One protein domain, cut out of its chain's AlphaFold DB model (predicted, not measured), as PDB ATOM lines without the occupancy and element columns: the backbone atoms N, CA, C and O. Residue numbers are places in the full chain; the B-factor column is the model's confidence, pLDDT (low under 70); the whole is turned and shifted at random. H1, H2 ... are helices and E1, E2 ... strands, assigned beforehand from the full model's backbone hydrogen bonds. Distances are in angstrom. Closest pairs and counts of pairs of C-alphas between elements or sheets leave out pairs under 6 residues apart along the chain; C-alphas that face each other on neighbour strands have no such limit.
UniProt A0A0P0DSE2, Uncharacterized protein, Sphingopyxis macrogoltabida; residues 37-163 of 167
ATOM      1  N   ALA A  37      12.789   8.958  -5.361       92.50
ATOM      2  CA  ALA A  37      12.339   8.140  -4.237       92.50
ATOM      3  C   ALA A  37      13.512   7.681  -3.355       92.50
ATOM      4  O   ALA A  37      13.434   7.785  -2.132       92.50
ATOM      5  N   GLU A  38      14.613   7.229  -3.962       92.44
ATOM      6  CA  GLU A  38      15.825   6.835  -3.230       92.44
ATOM      7  C   GLU A  38      16.477   8.026  -2.532       92.44
ATOM      8  O   GLU A  38      16.849   7.915  -1.366       92.44
ATOM      9  N   ALA A  39      16.566   9.166  -3.219       92.38
ATOM     10  CA  ALA A  39      17.100  10.405  -2.670       92.38
ATOM     11  C   ALA A  39      16.310  10.857  -1.434       92.38
ATOM     12  O   ALA A  39      16.897  11.130  -0.392       92.38
ATOM     13  N   THR A  40      14.976  10.839  -1.531       92.94
ATOM     14  CA  THR A  40      14.081  11.187  -0.418       92.94
ATOM     15  C   THR A  40      14.282  10.234   0.754       92.94
ATOM     16  O   THR A  40      14.543  10.681   1.863       92.94
ATOM     17  N   LYS A  41      14.228   8.916   0.514       94.75
ATOM     18  CA  LYS A  41      14.402   7.911   1.569       94.75
ATOM     19  C   LYS A  41      15.752   8.056   2.271       94.75
ATOM     20  O   LYS A  41      15.816   7.987   3.495       94.75
ATOM     21  N   ARG A  42      16.820   8.255   1.496       94.62
ATOM     22  CA  ARG A  42      18.174   8.405   2.027       94.62
ATOM     23  C   ARG A  42      18.328   9.698   2.820       94.62
ATOM     24  O   ARG A  42      18.904   9.658   3.899       94.62
ATOM     25  N   PHE A  43      17.782  10.812   2.333       95.56
ATOM     26  CA  PHE A  43      17.815  12.069   3.077       95.56
ATOM     27  C   PHE A  43      17.001  11.988   4.374       95.56
ATOM     28  O   PHE A  43      17.507  12.384   5.412       95.56
ATOM     29  N   THR A  44      15.807  11.387   4.359       95.62
ATOM     30  CA  THR A  44      15.024  11.147   5.585       95.62
ATOM     31  C   THR A  44      15.795  10.315   6.612       95.62
ATOM     32  O   THR A  44      15.674  10.545   7.811       95.62
ATOM     33  N   GLU A  45      16.594   9.342   6.169       96.38
ATOM     34  CA  GLU A  45      17.454   8.582   7.076       96.38
ATOM     35  C   GLU A  45      18.590   9.437   7.653       96.38
ATOM     36  O   GLU A  45      18.829   9.359   8.857       96.38
ATOM     37  N   ILE A  46      19.251  10.250   6.825       96.12
ATOM     38  CA  ILE A  46      20.311  11.178   7.250       96.12
ATOM     39  C   ILE A  46      19.776  12.176   8.280       96.12
ATOM     40  O   ILE A  46      20.342  12.275   9.361       96.12
ATOM     41  N   ASP A  47      18.670  12.850   7.968       95.50
ATOM     42  CA  ASP A  47      18.008  13.844   8.821       95.50
ATOM     43  C   ASP A  47      17.655  13.247  10.191       95.50
ATOM     44  O   ASP A  47      18.108  13.708  11.238       95.50
ATOM     45  N   ARG A  48      16.989  12.085  10.185       96.00
ATOM     46  CA  ARG A  48      16.644  11.356  11.410       96.00
ATOM     47  C   ARG A  48      17.876  10.952  12.230       96.00
ATOM     48  O   ARG A  48      17.826  10.994  13.457       96.00
ATOM     49  N   LEU A  49      18.945  10.475  11.587       96.88
ATOM     50  CA  LEU A  49      20.176  10.070  12.278       96.88
ATOM     51  C   LEU A  49      20.925  11.277  12.853       96.88
ATOM     52  O   LEU A  49      21.463  11.173  13.952       96.88
ATOM     53  N   HIS A  50      20.936  12.400  12.137       95.25
ATOM     54  CA  HIS A  50      21.532  13.651  12.589       95.25
ATOM     55  C   HIS A  50      20.829  14.165  13.854       95.25
ATOM     56  O   HIS A  50      21.482  14.358  14.882       95.25
ATOM     57  N   ASP A  51      19.497  14.264  13.824       94.50
ATOM     58  CA  ASP A  51      18.691  14.666  14.982       94.50
ATOM     59  C   ASP A  51      18.908  13.738  16.178       94.50
ATOM     60  O   ASP A  51      19.132  14.184  17.307       94.50
ATOM     61  N   GLN A  52      18.882  12.426  15.934       95.88
ATOM     62  CA  GLN A  52      19.073  11.430  16.983       95.88
ATOM     63  C   GLN A  52      20.479  11.515  17.593       95.88
ATOM     64  O   GLN A  52      20.614  11.439  18.814       95.88
ATOM     65  N   SER A  53      21.516  11.703  16.769       95.69
ATOM     66  CA  SER A  53      22.894  11.881  17.235       95.69
ATOM     67  C   SER A  53      23.015  13.114  18.126       95.69
ATOM     68  O   SER A  53      23.486  12.999  19.260       95.69
ATOM     69  N   CYS A  54      22.516  14.268  17.668       95.06
ATOM     70  CA  CYS A  54      22.571  15.495  18.455       95.06
ATOM     71  C   CYS A  54      21.854  15.327  19.796       95.06
ATOM     72  O   CYS A  54      22.412  15.628  20.850       95.06
ATOM     73  N   LEU A  55      20.628  14.799  19.779       95.69
ATOM     74  CA  LEU A  55      19.838  14.608  20.990       95.69
ATOM     75  C   LEU A  55      20.532  13.666  21.989       95.69
ATOM     76  O   LEU A  55      20.533  13.934  23.192       95.69
ATOM     77  N   CYS A  56      21.177  12.603  21.504       96.56
ATOM     78  CA  CYS A  56      21.987  11.711  22.328       96.56
ATOM     79  C   CYS A  56      23.209  12.419  22.931       96.56
ATOM     80  O   CYS A  56      23.444  12.297  24.136       96.56
ATOM     81  N   LYS A  57      23.941  13.215  22.144       94.62
ATOM     82  CA  LYS A  57      25.082  14.013  22.626       94.62
ATOM     83  C   LYS A  57      24.650  15.051  23.661       94.62
ATOM     84  O   LYS A  57      25.261  15.144  24.724       94.62
ATOM     85  N   LEU A  58      23.549  15.762  23.410       95.19
ATOM     86  CA  LEU A  58      22.953  16.715  24.350       95.19
ATOM     87  C   LEU A  58      22.544  16.029  25.661       95.19
ATOM     88  O   LEU A  58      22.755  16.575  26.739       95.19
ATOM     89  N   ALA A  59      22.012  14.808  25.592       96.06
ATOM     90  CA  ALA A  59      21.681  13.995  26.762       96.06
ATOM     91  C   ALA A  59      22.907  13.394  27.484       96.06
ATOM     92  O   ALA A  59      22.738  12.719  28.504       96.06
ATOM     93  N   GLY A  60      24.128  13.587  26.971       95.06
ATOM     94  CA  GLY A  60      25.345  12.972  27.504       95.06
ATOM     95  C   GLY A  60      25.352  11.449  27.348       95.06
ATOM     96  O   GLY A  60      25.733  10.729  28.271       95.06
ATOM     97  N   ARG A  61      24.835  10.941  26.227       96.94
ATOM     98  CA  ARG A  61      24.832   9.518  25.860       96.94
ATOM     99  C   ARG A  61      25.927   9.242  24.841       96.94
ATOM    100  O   ARG A  61      26.295  10.123  24.070       96.94
ATOM    101  N   ASN A  62      26.419   8.005  24.819       96.12
ATOM    102  CA  ASN A  62      27.260   7.562  23.710       96.12
ATOM    103  C   ASN A  62      26.380   7.480  22.447       96.12
ATOM    104  O   ASN A  62      25.325   6.846  22.502       96.12
ATOM    105  N   SER A  63      26.802   8.133  21.361       95.88
ATOM    106  CA  SER A  63      26.130   8.167  20.056       95.88
ATOM    107  C   SER A  63      26.927   7.487  18.937       95.88
ATOM    108  O   SER A  63      26.523   7.580  17.780       95.88
ATOM    109  N   ASP A  64      28.029   6.793  19.243       96.69
ATOM    110  CA  ASP A  64      28.998   6.275  18.266       96.69
ATOM    111  C   ASP A  64      28.334   5.384  17.206       96.69
ATOM    112  O   ASP A  64      28.651   5.471  16.020       96.69
ATOM    113  N   ALA A  65      27.369   4.552  17.610       96.56
ATOM    114  CA  ALA A  65      26.632   3.686  16.693       96.56
ATOM    115  C   ALA A  65      25.754   4.488  15.714       96.56
ATOM    116  O   ALA A  65      25.686   4.171  14.524       96.56
ATOM    117  N   ILE A  66      25.103   5.553  16.191       97.00
ATOM    118  CA  ILE A  66      24.316   6.460  15.346       97.00
ATOM    119  C   ILE A  66      25.244   7.245  14.424       97.00
ATOM    120  O   ILE A  66      24.973   7.322  13.229       97.00
ATOM    121  N   ASP A  67      26.347   7.773  14.950       95.75
ATOM    122  CA  ASP A  67      27.339   8.525  14.184       95.75
ATOM    123  C   ASP A  67      27.966   7.655  13.083       95.75
ATOM    124  O   ASP A  67      28.120   8.097  11.944       95.75
ATOM    125  N   GLN A  68      28.233   6.377  13.367       96.94
ATOM    126  CA  GLN A  68      28.685   5.417  12.363       96.94
ATOM    127  C   GLN A  68      27.625   5.190  11.280       96.94
ATOM    128  O   GLN A  68      27.944   5.180  10.089       96.94
ATOM    129  N   ARG A  69      26.353   5.025  11.660       96.94
ATOM    130  CA  ARG A  69      25.252   4.879  10.695       96.94
ATOM    131  C   ARG A  69      25.077   6.131   9.847       96.94
ATOM    132  O   ARG A  69      24.868   6.006   8.645       96.94
ATOM    133  N   LEU A  70      25.204   7.314  10.444       95.94
ATOM    134  CA  LEU A  70      25.163   8.590   9.739       95.94
ATOM    135  C   LEU A  70      26.323   8.687   8.746       95.94
ATOM    136  O   LEU A  70      26.093   9.004   7.584       95.94
ATOM    137  N   SER A  71      27.538   8.317   9.159       94.88
ATOM    138  CA  SER A  71      28.715   8.255   8.286       94.88
ATOM    139  C   SER A  71      28.502   7.316   7.094       94.88
ATOM    140  O   SER A  71      28.806   7.669   5.958       94.88
ATOM    141  N   ILE A  72      27.906   6.140   7.313       95.25
ATOM    142  CA  ILE A  72      27.554   5.209   6.231       95.25
ATOM    143  C   ILE A  72      26.472   5.812   5.320       95.25
ATOM    144  O   ILE A  72      26.567   5.713   4.094       95.25
ATOM    145  N   ALA A  73      25.454   6.458   5.893       94.00
ATOM    146  CA  ALA A  73      24.361   7.070   5.142       94.00
ATOM    147  C   ALA A  73      24.839   8.245   4.272       94.00
ATOM    148  O   ALA A  73      24.337   8.426   3.158       94.00
ATOM    149  N   THR A  74      25.849   8.989   4.716       93.56
ATOM    150  CA  THR A  74      26.447  10.110   3.975       93.56
ATOM    151  C   THR A  74      27.638   9.700   3.109       93.56
ATOM    152  O   THR A  74      28.085  10.481   2.271       93.56
ATOM    153  N   ALA A  75      28.122   8.460   3.228       92.38
ATOM    154  CA  ALA A  75      29.278   7.978   2.482       92.38
ATOM    155  C   ALA A  75      29.106   8.138   0.962       92.38
ATOM    156  O   ALA A  75      28.133   7.661   0.357       92.38
ATOM    157  N   GLY A  76      30.101   8.784   0.350       87.25
ATOM    158  CA  GLY A  76      30.153   9.060  -1.085       87.25
ATOM    159  C   GLY A  76      29.263  10.215  -1.548       87.25
ATOM    160  O   GLY A  76      29.179  10.432  -2.757       87.25
ATOM    161  N   LEU A  77      28.606  10.933  -0.630       89.88
ATOM    162  CA  LEU A  77      27.911  12.174  -0.945       89.88
ATOM    163  C   LEU A  77      28.880  13.351  -0.879       89.88
ATOM    164  O   LEU A  77      29.703  13.452   0.029       89.88
ATOM    165  N   GLU A  78      28.758  14.257  -1.840       86.31
ATOM    166  CA  GLU A  78      29.383  15.572  -1.731       86.31
ATOM    167  C   GLU A  78      28.654  16.384  -0.659       86.31
ATOM    168  O   GLU A  78      27.422  16.364  -0.597       86.31
ATOM    169  N   VAL A  79      29.422  17.103   0.159       85.12
ATOM    170  CA  VAL A  79      28.895  18.036   1.156       85.12
ATOM    171  C   VAL A  79      29.190  19.447   0.672       85.12
ATOM    172  O   VAL A  79      30.348  19.831   0.509       85.12
ATOM    173  N   GLY A  80      28.134  20.205   0.402       80.19
ATOM    174  CA  GLY A  80      28.208  21.652   0.241       80.19
ATOM    175  C   GLY A  80      27.690  22.296   1.516       80.19
ATOM    176  O   GLY A  80      26.584  21.974   1.934       80.19
ATOM    177  N   GLY A  81      28.459  23.191   2.130       77.31
ATOM    178  CA  GLY A  81      28.045  23.823   3.376       77.31
ATOM    179  C   GLY A  81      28.408  25.293   3.460       77.31
ATOM    180  O   GLY A  81      29.332  25.769   2.797       77.31
ATOM    181  N   PHE A  82      27.642  26.009   4.274       71.94
ATOM    182  CA  PHE A  82      27.933  27.377   4.677       71.94
ATOM    183  C   PHE A  82      27.909  27.442   6.200       71.94
ATOM    184  O   PHE A  82      27.020  26.878   6.840       71.94
ATOM    185  N   ASP A  83      28.893  28.139   6.750       79.81
ATOM    186  CA  ASP A  83      29.025  28.415   8.173       79.81
ATOM    187  C   ASP A  83      28.802  29.913   8.383       79.81
ATOM    188  O   ASP A  83      29.441  30.745   7.728       79.81
ATOM    189  N   ALA A  84      27.873  30.249   9.273       72.31
ATOM    190  CA  ALA A  84      27.674  31.617   9.714       72.31
ATOM    191  C   ALA A  84      28.476  31.842  11.008       72.31
ATOM    192  O   ALA A  84      28.102  31.300  12.053       72.31
ATOM    193  N   PRO A  85      29.550  32.660  10.994       67.56
ATOM    194  CA  PRO A  85      30.251  32.997  12.222       67.56
ATOM    195  C   PRO A  85      29.304  33.776  13.135       67.56
ATOM    196  O   PRO A  85      28.897  34.891  12.812       67.56
ATOM    197  N   ALA A  86      28.975  33.194  14.283       76.88
ATOM    198  CA  ALA A  86      28.129  33.825  15.281       76.88
ATOM    199  C   ALA A  86      28.563  33.435  16.707       76.88
ATOM    200  O   ALA A  86      29.161  32.380  16.946       76.88
ATOM    201  N   ILE A  87      28.335  34.364  17.636       82.31
ATOM    202  CA  ILE A  87      28.472  34.211  19.088       82.31
ATOM    203  C   ILE A  87      27.107  34.626  19.647       82.31
ATOM    204  O   ILE A  87      26.650  35.710  19.290       82.31
ATOM    205  N   PRO A  88      26.458  33.810  20.490       89.25
ATOM    206  CA  PRO A  88      27.015  32.685  21.248       89.25
ATOM    207  C   PRO A  88      27.017  31.343  20.505       89.25
ATOM    208  O   PRO A  88      27.777  30.448  20.876       89.25
ATOM    209  N   VAL A  89      26.192  31.199  19.471       87.25
ATOM    210  CA  VAL A  89      25.999  29.948  18.729       87.25
ATOM    211  C   VAL A  89      26.435  30.135  17.287       87.25
ATOM    212  O   VAL A  89      26.199  31.179  16.698       87.25
ATOM    213  N   ARG A  90      27.049  29.105  16.717       87.75
ATOM    214  CA  ARG A  90      27.411  28.985  15.312       87.75
ATOM    215  C   ARG A  90      26.507  27.949  14.654       87.75
ATOM    216  O   ARG A  90      26.388  26.827  15.147       87.75
ATOM    217  N   GLY A  91      25.875  28.333  13.551       85.94
ATOM    218  CA  GLY A  91      25.059  27.443  12.731       85.94
ATOM    219  C   GLY A  91      25.854  26.901  11.547       85.94
ATOM    220  O   GLY A  91      26.451  27.673  10.795       85.94
ATOM    221  N   PHE A  92      25.810  25.586  11.356       87.25
ATOM    222  CA  PHE A  92      26.373  24.892  10.202       87.25
ATOM    223  C   PHE A  92      25.251  24.263   9.398       87.25
ATOM    224  O   PHE A  92      24.341  23.673   9.973       87.25
ATOM    225  N   ASN A  93      25.329  24.365   8.077       88.94
ATOM    226  CA  ASN A  93      24.442  23.634   7.186       88.94
ATOM    227  C   ASN A  93      25.260  22.680   6.328       88.94
ATOM    228  O   ASN A  93      26.079  23.146   5.538       88.94
ATOM    229  N   ASP A  94      24.979  21.386   6.433       90.69
ATOM    230  CA  ASP A  94      25.535  20.358   5.560       90.69
ATOM    231  C   ASP A  94      24.480  19.961   4.529       90.69
ATOM    232  O   ASP A  94      23.475  19.325   4.849       90.69
ATOM    233  N   CYS A  95      24.696  20.355   3.273       91.94
ATOM    234  CA  CYS A  95      23.806  20.051   2.159       91.94
ATOM    235  C   CYS A  95      24.370  18.947   1.262       91.94
ATOM    236  O   CYS A  95      25.538  18.967   0.873       91.94
ATOM    237  N   TYR A  96      23.493  18.036   0.845       92.31
ATOM    238  CA  TYR A  96      23.785  16.900  -0.024       92.31
ATOM    239  C   TYR A  96      23.120  17.110  -1.395       92.31
ATOM    240  O   TYR A  96      22.037  16.571  -1.646       92.31
ATOM    241  N   PRO A  97      23.729  17.876  -2.322       90.62
ATOM    242  CA  PRO A  97      23.098  18.268  -3.587       90.62
ATOM    243  C   PRO A  97      22.669  17.077  -4.457       90.62
ATOM    244  O   PRO A  97      21.693  17.168  -5.201       90.62
ATOM    245  N   GLN A  98      23.351  15.937  -4.318       90.12
ATOM    246  CA  GLN A  98      23.011  14.681  -4.990       90.12
ATOM    247  C   GLN A  98      21.663  14.089  -4.534       90.12
ATOM    248  O   GLN A  98      21.061  13.303  -5.264       90.12
ATOM    249  N   LEU A  99      21.180  14.462  -3.344       90.75
ATOM    250  CA  LEU A  99      19.886  14.044  -2.796       90.75
ATOM    251  C   LEU A  99      18.769  15.074  -3.049       90.75
ATOM    252  O   LEU A  99      17.601  14.804  -2.777       90.75
ATOM    253  N   GLY A 100      19.108  16.243  -3.597       87.56
ATOM    254  CA  GLY A 100      18.167  17.307  -3.931       87.56
ATOM    255  C   GLY A 100      18.685  18.692  -3.549       87.56
ATOM    256  O   GLY A 100      19.552  18.845  -2.697       87.56
ATOM    257  N   ARG A 101      18.109  19.735  -4.163       79.56
ATOM    258  CA  ARG A 101      18.525  21.137  -3.947       79.56
ATOM    259  C   ARG A 101      18.315  21.653  -2.518       79.56
ATOM    260  O   ARG A 101      18.874  22.689  -2.183       79.56
ATOM    261  N   SER A 102      17.491  20.977  -1.721       81.00
ATOM    262  CA  SER A 102      17.115  21.368  -0.357       81.00
ATOM    263  C   SER A 102      17.429  20.284   0.677       81.00
ATOM    264  O   SER A 102      16.867  20.302   1.766       81.00
ATOM    265  N   ALA A 103      18.254  19.297   0.322       91.06
ATOM    266  CA  ALA A 103      18.639  18.220   1.223       91.06
ATOM    267  C   ALA A 103      19.766  18.710   2.143       91.06
ATOM    268  O   ALA A 103      20.929  18.410   1.888       91.06
ATOM    269  N   CYS A 104      19.422  19.506   3.156       91.69
ATOM    270  CA  CYS A 104      20.365  20.090   4.106       91.69
ATOM    271  C   CYS A 104      19.982  19.739   5.541       91.69
ATOM    272  O   CYS A 104      18.805  19.814   5.884       91.69
ATOM    273  N   VAL A 105      20.973  19.411   6.364       91.88
ATOM    274  CA  VAL A 105      20.826  19.306   7.820       91.88
ATOM    275  C   VAL A 105      21.515  20.494   8.479       91.88
ATOM    276  O   VAL A 105      22.559  20.945   8.002       91.88
ATOM    277  N   THR A 106      20.920  21.015   9.550       89.56
ATOM    278  CA  THR A 106      21.469  22.148  10.298       89.56
ATOM    279  C   THR A 106      21.964  21.685  11.659       89.56
ATOM    280  O   THR A 106      21.227  21.049  12.411       89.56
ATOM    281  N   THR A 107      23.196  22.045  12.002       86.94
ATOM    282  CA  THR A 107      23.793  21.803  13.317       86.94
ATOM    283  C   THR A 107      24.055  23.136  14.004       86.94
ATOM    284  O   THR A 107      24.499  24.092  13.368       86.94
ATOM    285  N   TYR A 108      23.827  23.203  15.312       89.94
ATOM    286  CA  TYR A 108      24.073  24.405  16.104       89.94
ATOM    287  C   TYR A 108      25.101  24.092  17.184       89.94
ATOM    288  O   TYR A 108      24.837  23.290  18.080       89.94
ATOM    289  N   SER A 109      26.270  24.729  17.125       88.56
ATOM    290  CA  SER A 109      27.304  24.569  18.148       88.56
ATOM    291  C   SER A 109      27.531  25.861  18.913       88.56
ATOM    292  O   SER A 109      27.514  26.957  18.359       88.56
ATOM    293  N   LEU A 110      27.736  25.755  20.220       87.69
ATOM    294  CA  LEU A 110      28.099  26.898  21.038       87.69
ATOM    295  C   LEU A 110      29.583  27.203  20.870       87.69
ATOM    296  O   LEU A 110      30.434  26.308  20.883       87.69
ATOM    297  N   HIS A 111      29.910  28.489  20.789       85.12
ATOM    298  CA  HIS A 111      31.296  28.926  20.777       85.12
ATOM    299  C   HIS A 111      31.997  28.511  22.086       85.12
ATOM    300  O   HIS A 111      31.421  28.567  23.175       85.12
ATOM    301  N   SER A 112      33.269  28.114  22.011       79.56
ATOM    302  CA  SER A 112      34.018  27.634  23.186       79.56
ATOM    303  C   SER A 112      34.120  28.686  24.298       79.56
ATOM    304  O   SER A 112      34.087  28.347  25.479       79.56
ATOM    305  N   SER A 113      34.157  29.972  23.937       77.12
ATOM    306  CA  SER A 113      34.162  31.096  24.888       77.12
ATOM    307  C   SER A 113      32.864  31.265  25.690       77.12
ATOM    308  O   SER A 113      32.859  32.016  26.667       77.12
ATOM    309  N   VAL A 114      31.772  30.600  25.297       75.81
ATOM    310  CA  VAL A 114      30.483  30.646  26.006       75.81
ATOM    311  C   VAL A 114      30.086  29.305  26.636       75.81
ATOM    312  O   VAL A 114      28.963  29.171  27.109       75.81
ATOM    313  N   GLY A 115      31.007  28.333  26.680       69.62
ATOM    314  CA  GLY A 115      30.808  27.031  27.334       69.62
ATOM    315  C   GLY A 115      30.982  25.819  26.416       69.62
ATOM    316  O   GLY A 115      31.247  24.718  26.898       69.62
ATOM    317  N   GLY A 116      30.909  26.021  25.095       79.56
ATOM    318  CA  GLY A 116      30.981  24.939  24.113       79.56
ATOM    319  C   GLY A 116      29.807  23.950  24.182       79.56
ATOM    320  O   GLY A 116      28.941  24.010  25.056       79.56
ATOM    321  N   GLY A 117      29.778  23.008  23.239       82.88
ATOM    322  CA  GLY A 117      28.705  22.019  23.102       82.88
ATOM    323  C   GLY A 117      27.779  22.313  21.925       82.88
ATOM    324  O   GLY A 117      28.113  23.113  21.059       82.88
ATOM    325  N   GLU A 118      26.631  21.643  21.893       87.31
ATOM    326  CA  GLU A 118      25.687  21.672  20.772       87.31
ATOM    327  C   GLU A 118      24.248  21.804  21.286       87.31
ATOM    328  O   GLU A 118      23.943  21.379  22.405       87.31
ATOM    329  N   VAL A 119      23.374  22.382  20.461       92.00
ATOM    330  CA  VAL A 119      21.911  22.325  20.607       92.00
ATOM    331  C   VAL A 119      21.302  21.761  19.327       92.00
ATOM    332  O   VAL A 119      21.881  21.865  18.249       92.00
ATOM    333  N   CYS A 120      20.138  21.130  19.443       92.75
ATOM    334  CA  CYS A 120      19.631  20.238  18.397       92.75
ATOM    335  C   CYS A 120      18.483  20.816  17.587       92.75
ATOM    336  O   CYS A 120      18.062  20.216  16.609       92.75
ATOM    337  N   THR A 121      17.945  21.963  17.995       92.00
ATOM    338  CA  THR A 121      16.803  22.586  17.330       92.00
ATOM    339  C   THR A 121      16.992  24.090  17.248       92.00
ATOM    340  O   THR A 121      17.625  24.699  18.113       92.00
ATOM    341  N   GLU A 122      16.359  24.704  16.251       89.81
ATOM    342  CA  GLU A 122      16.328  26.159  16.104       89.81
ATOM    343  C   GLU A 122      15.723  26.848  17.338       89.81
ATOM    344  O   GLU A 122      16.177  27.911  17.746       89.81
ATOM    345  N   ALA A 123      14.728  26.230  17.984       93.12
ATOM    346  CA  ALA A 123      14.119  26.769  19.199       93.12
ATOM    347  C   ALA A 123      15.105  26.813  20.379       93.12
ATOM    348  O   ALA A 123      15.180  27.824  21.071       93.12
ATOM    349  N   GLN A 124      15.888  25.747  20.581       94.12
ATOM    350  CA  GLN A 124      16.940  25.729  21.604       94.12
ATOM    351  C   GLN A 124      18.039  26.746  21.290       94.12
ATOM    352  O   GLN A 124      18.531  27.411  22.196       94.12
ATOM    353  N   TRP A 125      18.411  26.885  20.014       92.00
ATOM    354  CA  TRP A 125      19.352  27.915  19.582       92.00
ATOM    355  C   TRP A 125      18.843  29.319  19.923       92.00
ATOM    356  O   TRP A 125      19.556  30.060  20.599       92.00
ATOM    357  N   ARG A 126      17.605  29.660  19.550       92.56
ATOM    358  CA  ARG A 126      17.005  30.963  19.875       92.56
ATOM    359  C   ARG A 126      16.957  31.229  21.373       92.56
ATOM    360  O   ARG A 126      17.326  32.312  21.798       92.56
ATOM    361  N   GLU A 127      16.596  30.233  22.183       94.94
ATOM    362  CA  GLU A 127      16.610  30.383  23.643       94.94
ATOM    363  C   GLU A 127      18.016  30.728  24.172       94.94
ATOM    364  O   GLU A 127      18.158  31.534  25.092       94.94
ATOM    365  N   ILE A 128      19.072  30.150  23.587       94.25
ATOM    366  CA  ILE A 128      20.457  30.479  23.945       94.25
ATOM    367  C   ILE A 128      20.826  31.905  23.513       94.25
ATOM    368  O   ILE A 128      21.466  32.610  24.297       94.25
ATOM    369  N   GLU A 129      20.441  32.333  22.309       92.44
ATOM    370  CA  GLU A 129      20.677  33.705  21.831       92.44
ATOM    371  C   GLU A 129      19.950  34.737  22.692       92.44
ATOM    372  O   GLU A 129      20.590  35.656  23.201       92.44
ATOM    373  N   ASP A 130      18.662  34.525  22.968       95.12
ATOM    374  CA  ASP A 130      17.853  35.410  23.808       95.12
ATOM    375  C   ASP A 130      18.488  35.570  25.199       95.12
ATOM    376  O   ASP A 130      18.691  36.683  25.689       95.12
ATOM    377  N   VAL A 131      18.896  34.461  25.828       95.19
ATOM    378  CA  VAL A 131      19.559  34.485  27.143       95.19
ATOM    379  C   VAL A 131      20.898  35.222  27.101       95.19
ATOM    380  O   VAL A 131      21.279  35.864  28.086       95.19
ATOM    381  N   PHE A 132      21.645  35.114  26.008       94.06
ATOM    382  CA  PHE A 132      22.918  35.808  25.853       94.06
ATOM    383  C   PHE A 132      22.714  37.320  25.694       94.06
ATOM    384  O   PHE A 132      23.357  38.111  26.398       94.06
ATOM    385  N   ASP A 133      21.762  37.718  24.854       93.75
ATOM    386  CA  ASP A 133      21.454  39.113  24.539       93.75
ATOM    387  C   ASP A 133      20.802  39.845  25.717       93.75
ATOM    388  O   ASP A 133      21.230  40.947  26.071       93.75
ATOM    389  N   GLU A 134      19.879  39.203  26.442       95.06
ATOM    390  CA  GLU A 134      19.285  39.729  27.685       95.06
ATOM    391  C   GLU A 134      20.328  40.047  28.771       95.06
ATOM    392  O   GLU A 134      20.067  40.776  29.739       95.06
ATOM    393  N   ARG A 135      21.527  39.469  28.656       94.69
ATOM    394  CA  ARG A 135      22.651  39.686  29.574       94.69
ATOM    395  C   ARG A 135      23.720  40.618  29.012       94.69
ATOM    396  O   ARG A 135      24.749  40.784  29.670       94.69
ATOM    397  N   GLY A 136      23.446  41.268  27.883       89.50
ATOM    398  CA  GLY A 136      24.299  42.276  27.256       89.50
ATOM    399  C   GLY A 136      25.198  41.741  26.142       89.50
ATOM    400  O   GLY A 136      26.158  42.423  25.783       89.50
ATOM    401  N   GLY A 137      24.944  40.529  25.633       86.25
ATOM    402  CA  GLY A 137      25.584  39.996  24.425       86.25
ATOM    403  C   GLY A 137      27.101  39.790  24.524       86.25
ATOM    404  O   GLY A 137      27.788  39.651  23.514       86.25
ATOM    405  N   SER A 138      27.675  39.845  25.729       87.38
ATOM    406  CA  SER A 138      29.111  39.675  25.945       87.38
ATOM    407  C   SER A 138      29.465  39.464  27.419       87.38
ATOM    408  O   SER A 138      28.703  39.780  28.338       87.38
ATOM    409  N   GLY A 139      30.670  38.939  27.646       87.81
ATOM    410  CA  GLY A 139      31.265  38.826  28.972       87.81
ATOM    411  C   GLY A 139      30.719  37.684  29.831       87.81
ATOM    412  O   GLY A 139      29.806  36.938  29.479       87.81
ATOM    413  N   GLU A 140      31.307  37.552  31.016       90.56
ATOM    414  CA  GLU A 140      31.141  36.382  31.882       90.56
ATOM    415  C   GLU A 140      29.698  36.185  32.384       90.56
ATOM    416  O   GLU A 140      29.257  35.065  32.642       90.56
ATOM    417  N   ARG A 141      28.929  37.271  32.538       92.25
ATOM    418  CA  ARG A 141      27.520  37.193  32.950       92.25
ATOM    419  C   ARG A 141      26.660  36.520  31.881       92.25
ATOM    420  O   ARG A 141      25.865  35.654  32.239       92.25
ATOM    421  N   ALA A 142      26.829  36.906  30.616       92.44
ATOM    422  CA  ALA A 142      26.114  36.310  29.495       92.44
ATOM    423  C   ALA A 142      26.542  34.850  29.298       92.44
ATOM    424  O   ALA A 142      25.692  33.965  29.290       92.44
ATOM    425  N   THR A 143      27.853  34.575  29.313       91.19
ATOM    426  CA  THR A 143      28.398  33.208  29.242       91.19
ATOM    427  C   THR A 143      27.840  32.288  30.332       91.19
ATOM    428  O   THR A 143      27.377  31.192  30.036       91.19
ATOM    429  N   ARG A 144      27.821  32.715  31.603       92.44
ATOM    430  CA  ARG A 144      27.267  31.884  32.690       92.44
ATOM    431  C   ARG A 144      25.767  31.648  32.556       92.44
ATOM    432  O   ARG A 144      25.284  30.594  32.960       92.44
ATOM    433  N   ALA A 145      25.025  32.628  32.043       94.00
ATOM    434  CA  ALA A 145      23.595  32.472  31.816       94.00
ATOM    435  C   ALA A 145      23.330  31.441  30.712       94.00
ATOM    436  O   ALA A 145      22.544  30.523  30.935       94.00
ATOM    437  N   VAL A 146      24.062  31.535  29.597       94.19
ATOM    438  CA  VAL A 146      24.051  30.544  28.513       94.19
ATOM    439  C   VAL A 146      24.396  29.152  29.037       94.19
ATOM    440  O   VAL A 146      23.624  28.223  28.822       94.19
ATOM    441  N   GLN A 147      25.483  29.014  29.803       92.81
ATOM    442  CA  GLN A 147      25.881  27.728  30.379       92.81
ATOM    443  C   GLN A 147      24.773  27.135  31.257       92.81
ATOM    444  O   GLN A 147      24.417  25.972  31.106       92.81
ATOM    445  N   LYS A 148      24.166  27.949  32.130       94.19
ATOM    446  CA  LYS A 148      23.064  27.507  32.993       94.19
ATOM    447  C   LYS A 148      21.844  27.049  32.188       94.19
ATOM    448  O   LYS A 148      21.157  26.119  32.606       94.19
ATOM    449  N   THR A 149      21.541  27.715  31.078       95.31
ATOM    450  CA  THR A 149      20.455  27.310  30.177       95.31
ATOM    451  C   THR A 149      20.794  26.000  29.468       95.31
ATOM    452  O   THR A 149      19.985  25.074  29.492       95.31
ATOM    453  N   LEU A 150      22.014  25.864  28.947       93.69
ATOM    454  CA  LEU A 150      22.483  24.636  28.311       93.69
ATOM    455  C   LEU A 150      22.468  23.444  29.277       93.69
ATOM    456  O   LEU A 150      22.031  22.357  28.906       93.69
ATOM    457  N   ASP A 151      22.877  23.639  30.530       94.44
ATOM    458  CA  ASP A 151      22.851  22.581  31.543       94.44
ATOM    459  C   ASP A 151      21.421  22.099  31.819       94.44
ATOM    460  O   ASP A 151      21.181  20.896  31.880       94.44
ATOM    461  N   LYS A 152      20.434  23.004  31.867       96.12
ATOM    462  CA  LYS A 152      19.017  22.612  31.975       96.12
ATOM    463  C   LYS A 152      18.545  21.806  30.767       96.12
ATOM    464  O   LYS A 152      17.813  20.832  30.941       96.12
ATOM    465  N   MET A 153      18.947  22.196  29.556       96.00
ATOM    466  CA  MET A 153      18.617  21.451  28.337       96.00
ATOM    467  C   MET A 153      19.229  20.048  28.369       96.00
ATOM    468  O   MET A 153      18.531  19.073  28.090       96.00
ATOM    469  N   ARG A 154      20.497  19.929  28.780       95.50
ATOM    470  CA  ARG A 154      21.194  18.646  28.960       95.50
ATOM    471  C   ARG A 154      20.513  17.775  30.006       95.50
ATOM    472  O   ARG A 154      20.273  16.598  29.758       95.50
ATOM    473  N   GLU A 155      20.144  18.340  31.154       96.56
ATOM    474  CA  GLU A 155      19.414  17.622  32.202       96.56
ATOM    475  C   GLU A 155      18.044  17.130  31.721       96.56
ATOM    476  O   GLU A 155      17.654  15.997  32.014       96.56
ATOM    477  N   ALA A 156      17.304  17.961  30.982       96.75
ATOM    478  CA  ALA A 156      16.019  17.582  30.405       96.75
ATOM    479  C   ALA A 156      16.180  16.459  29.367       96.75
ATOM    480  O   ALA A 156      15.469  15.455  29.433       96.75
ATOM    481  N   ALA A 157      17.160  16.582  28.469       96.06
ATOM    482  CA  ALA A 157      17.480  15.564  27.475       96.06
ATOM    483  C   ALA A 157      17.922  14.249  28.138       96.06
ATOM    484  O   ALA A 157      17.425  13.185  27.785       96.06
ATOM    485  N   ALA A 158      18.772  14.308  29.165       96.94
ATOM    486  CA  ALA A 158      19.218  13.136  29.915       96.94
ATOM    487  C   ALA A 158      18.058  12.391  30.599       96.94
ATOM    488  O   ALA A 158      18.084  11.162  30.681       96.94
ATOM    489  N   LYS A 159      17.032  13.107  31.073       97.62
ATOM    490  CA  LYS A 159      15.821  12.496  31.651       97.62
ATOM    491  C   LYS A 159      14.922  11.859  30.592       97.62
ATOM    492  O   LYS A 159      14.287  10.848  30.876       97.62
ATOM    493  N   ALA A 160      14.858  12.444  29.399       97.06
ATOM    494  CA  ALA A 160      13.983  11.987  28.322       97.06
ATOM    495  C   ALA A 160      14.597  10.867  27.465       97.06
ATOM    496  O   ALA A 160      13.866  10.033  26.936       97.06
ATOM    497  N   ILE A 161      15.925  10.843  27.319       97.12
ATOM    498  CA  ILE A 161      16.624  10.001  26.343       97.12
ATOM    499  C   ILE A 161      17.446   8.919  27.061       97.12
ATOM    500  O   ILE A 161      18.514   9.196  27.630       97.12
ATOM    501  N   PRO A 162      16.978   7.658  27.048       96.25
ATOM    502  CA  PRO A 162      17.742   6.540  27.589       96.25
ATOM    503  C   PRO A 162      18.890   6.153  26.645       96.25
ATOM    504  O   PRO A 162      18.786   6.317  25.433       96.25
ATOM    505  N   GLN A 163      19.963   5.548  27.175       95.38
ATOM    506  CA  GLN A 163      21.084   5.056  26.350       95.38
ATOM    507  C   GLN A 163      20.634   4.045  25.285       95.38
ATOM    508  O   GLN A 163      21.202   4.003  24.203       95.38
TER     509      GLN A 163
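Overview. This is residues 37 to 163 of the 167 residues of an uncharacterized protein of Sphingopyxis macrogoltabida (UniProt A0A0P0DSE2). Two helical hairpins, H1 with H2 and H3 with H4, pack round a small three-stranded sheet; the long helices H1 and H4 meet near their ends as a V, with the sheet across its open side. H3 covers part of one face of the sheet, while H1 passes along its E3 edge. The 127 printed residues hold four named helices and three named strands, in the order H1 H2 E1 E2 E3 H3 H4; the sheet E1 - E2 - E3 is antiparallel. The class is mixed, and the whole is compact, with a radius of gyration of the C-alphas of 15.7 A and spans of 48 by 32 by 20 A.

Along the chain. H1, residues 37 to 58, begins with C-alpha 37 at (12.339, 8.140, -4.237) and is 31.7 A long. H2 is residues 64 to 74. E1 is residues 80 to 84, E2 residues 89 to 95 and E3 residues 104 to 110, 19.8 A. H3 is residues 122 to 133. H4, residues 139 to 160, is 31.9 A long and ends with C-alpha 160 at (13.983, 11.987, 28.322).

Arrangement. E1, E2 and E3 form a meander, each strand the antiparallel neighbour of the one before; N 80 and O 95 are 2.9 A apart, N 90 and O 109 2.7 A. H1 only grazes the sheet, with residues 43 to 54. H1 and H2 touch, closest at the C-alphas of Leu 49 and Leu 70, 5.8 A. H3 is over E2 and E3 at a height over the sheet of 9.9 A. H3 and H4 touch, closest at the C-alphas of Phe 132 and Ala 142, 4.9 A. With residues 55 to 58 alone H1 touches H4, closest at the C-alphas of Leu 58 and Arg 154, 5.3 A. Every O i to N i+4 pair in H1, H2, H3 and H4 is within hydrogen-bond range.

Size, cuts and confidence. The C-alphas of Ala 37 and Arg 141, the two farthest apart, are 49.6 A apart. The printed part has no cut, and the link from E3 to H3 is long. Residues 85 and 115 have pLDDT under 70.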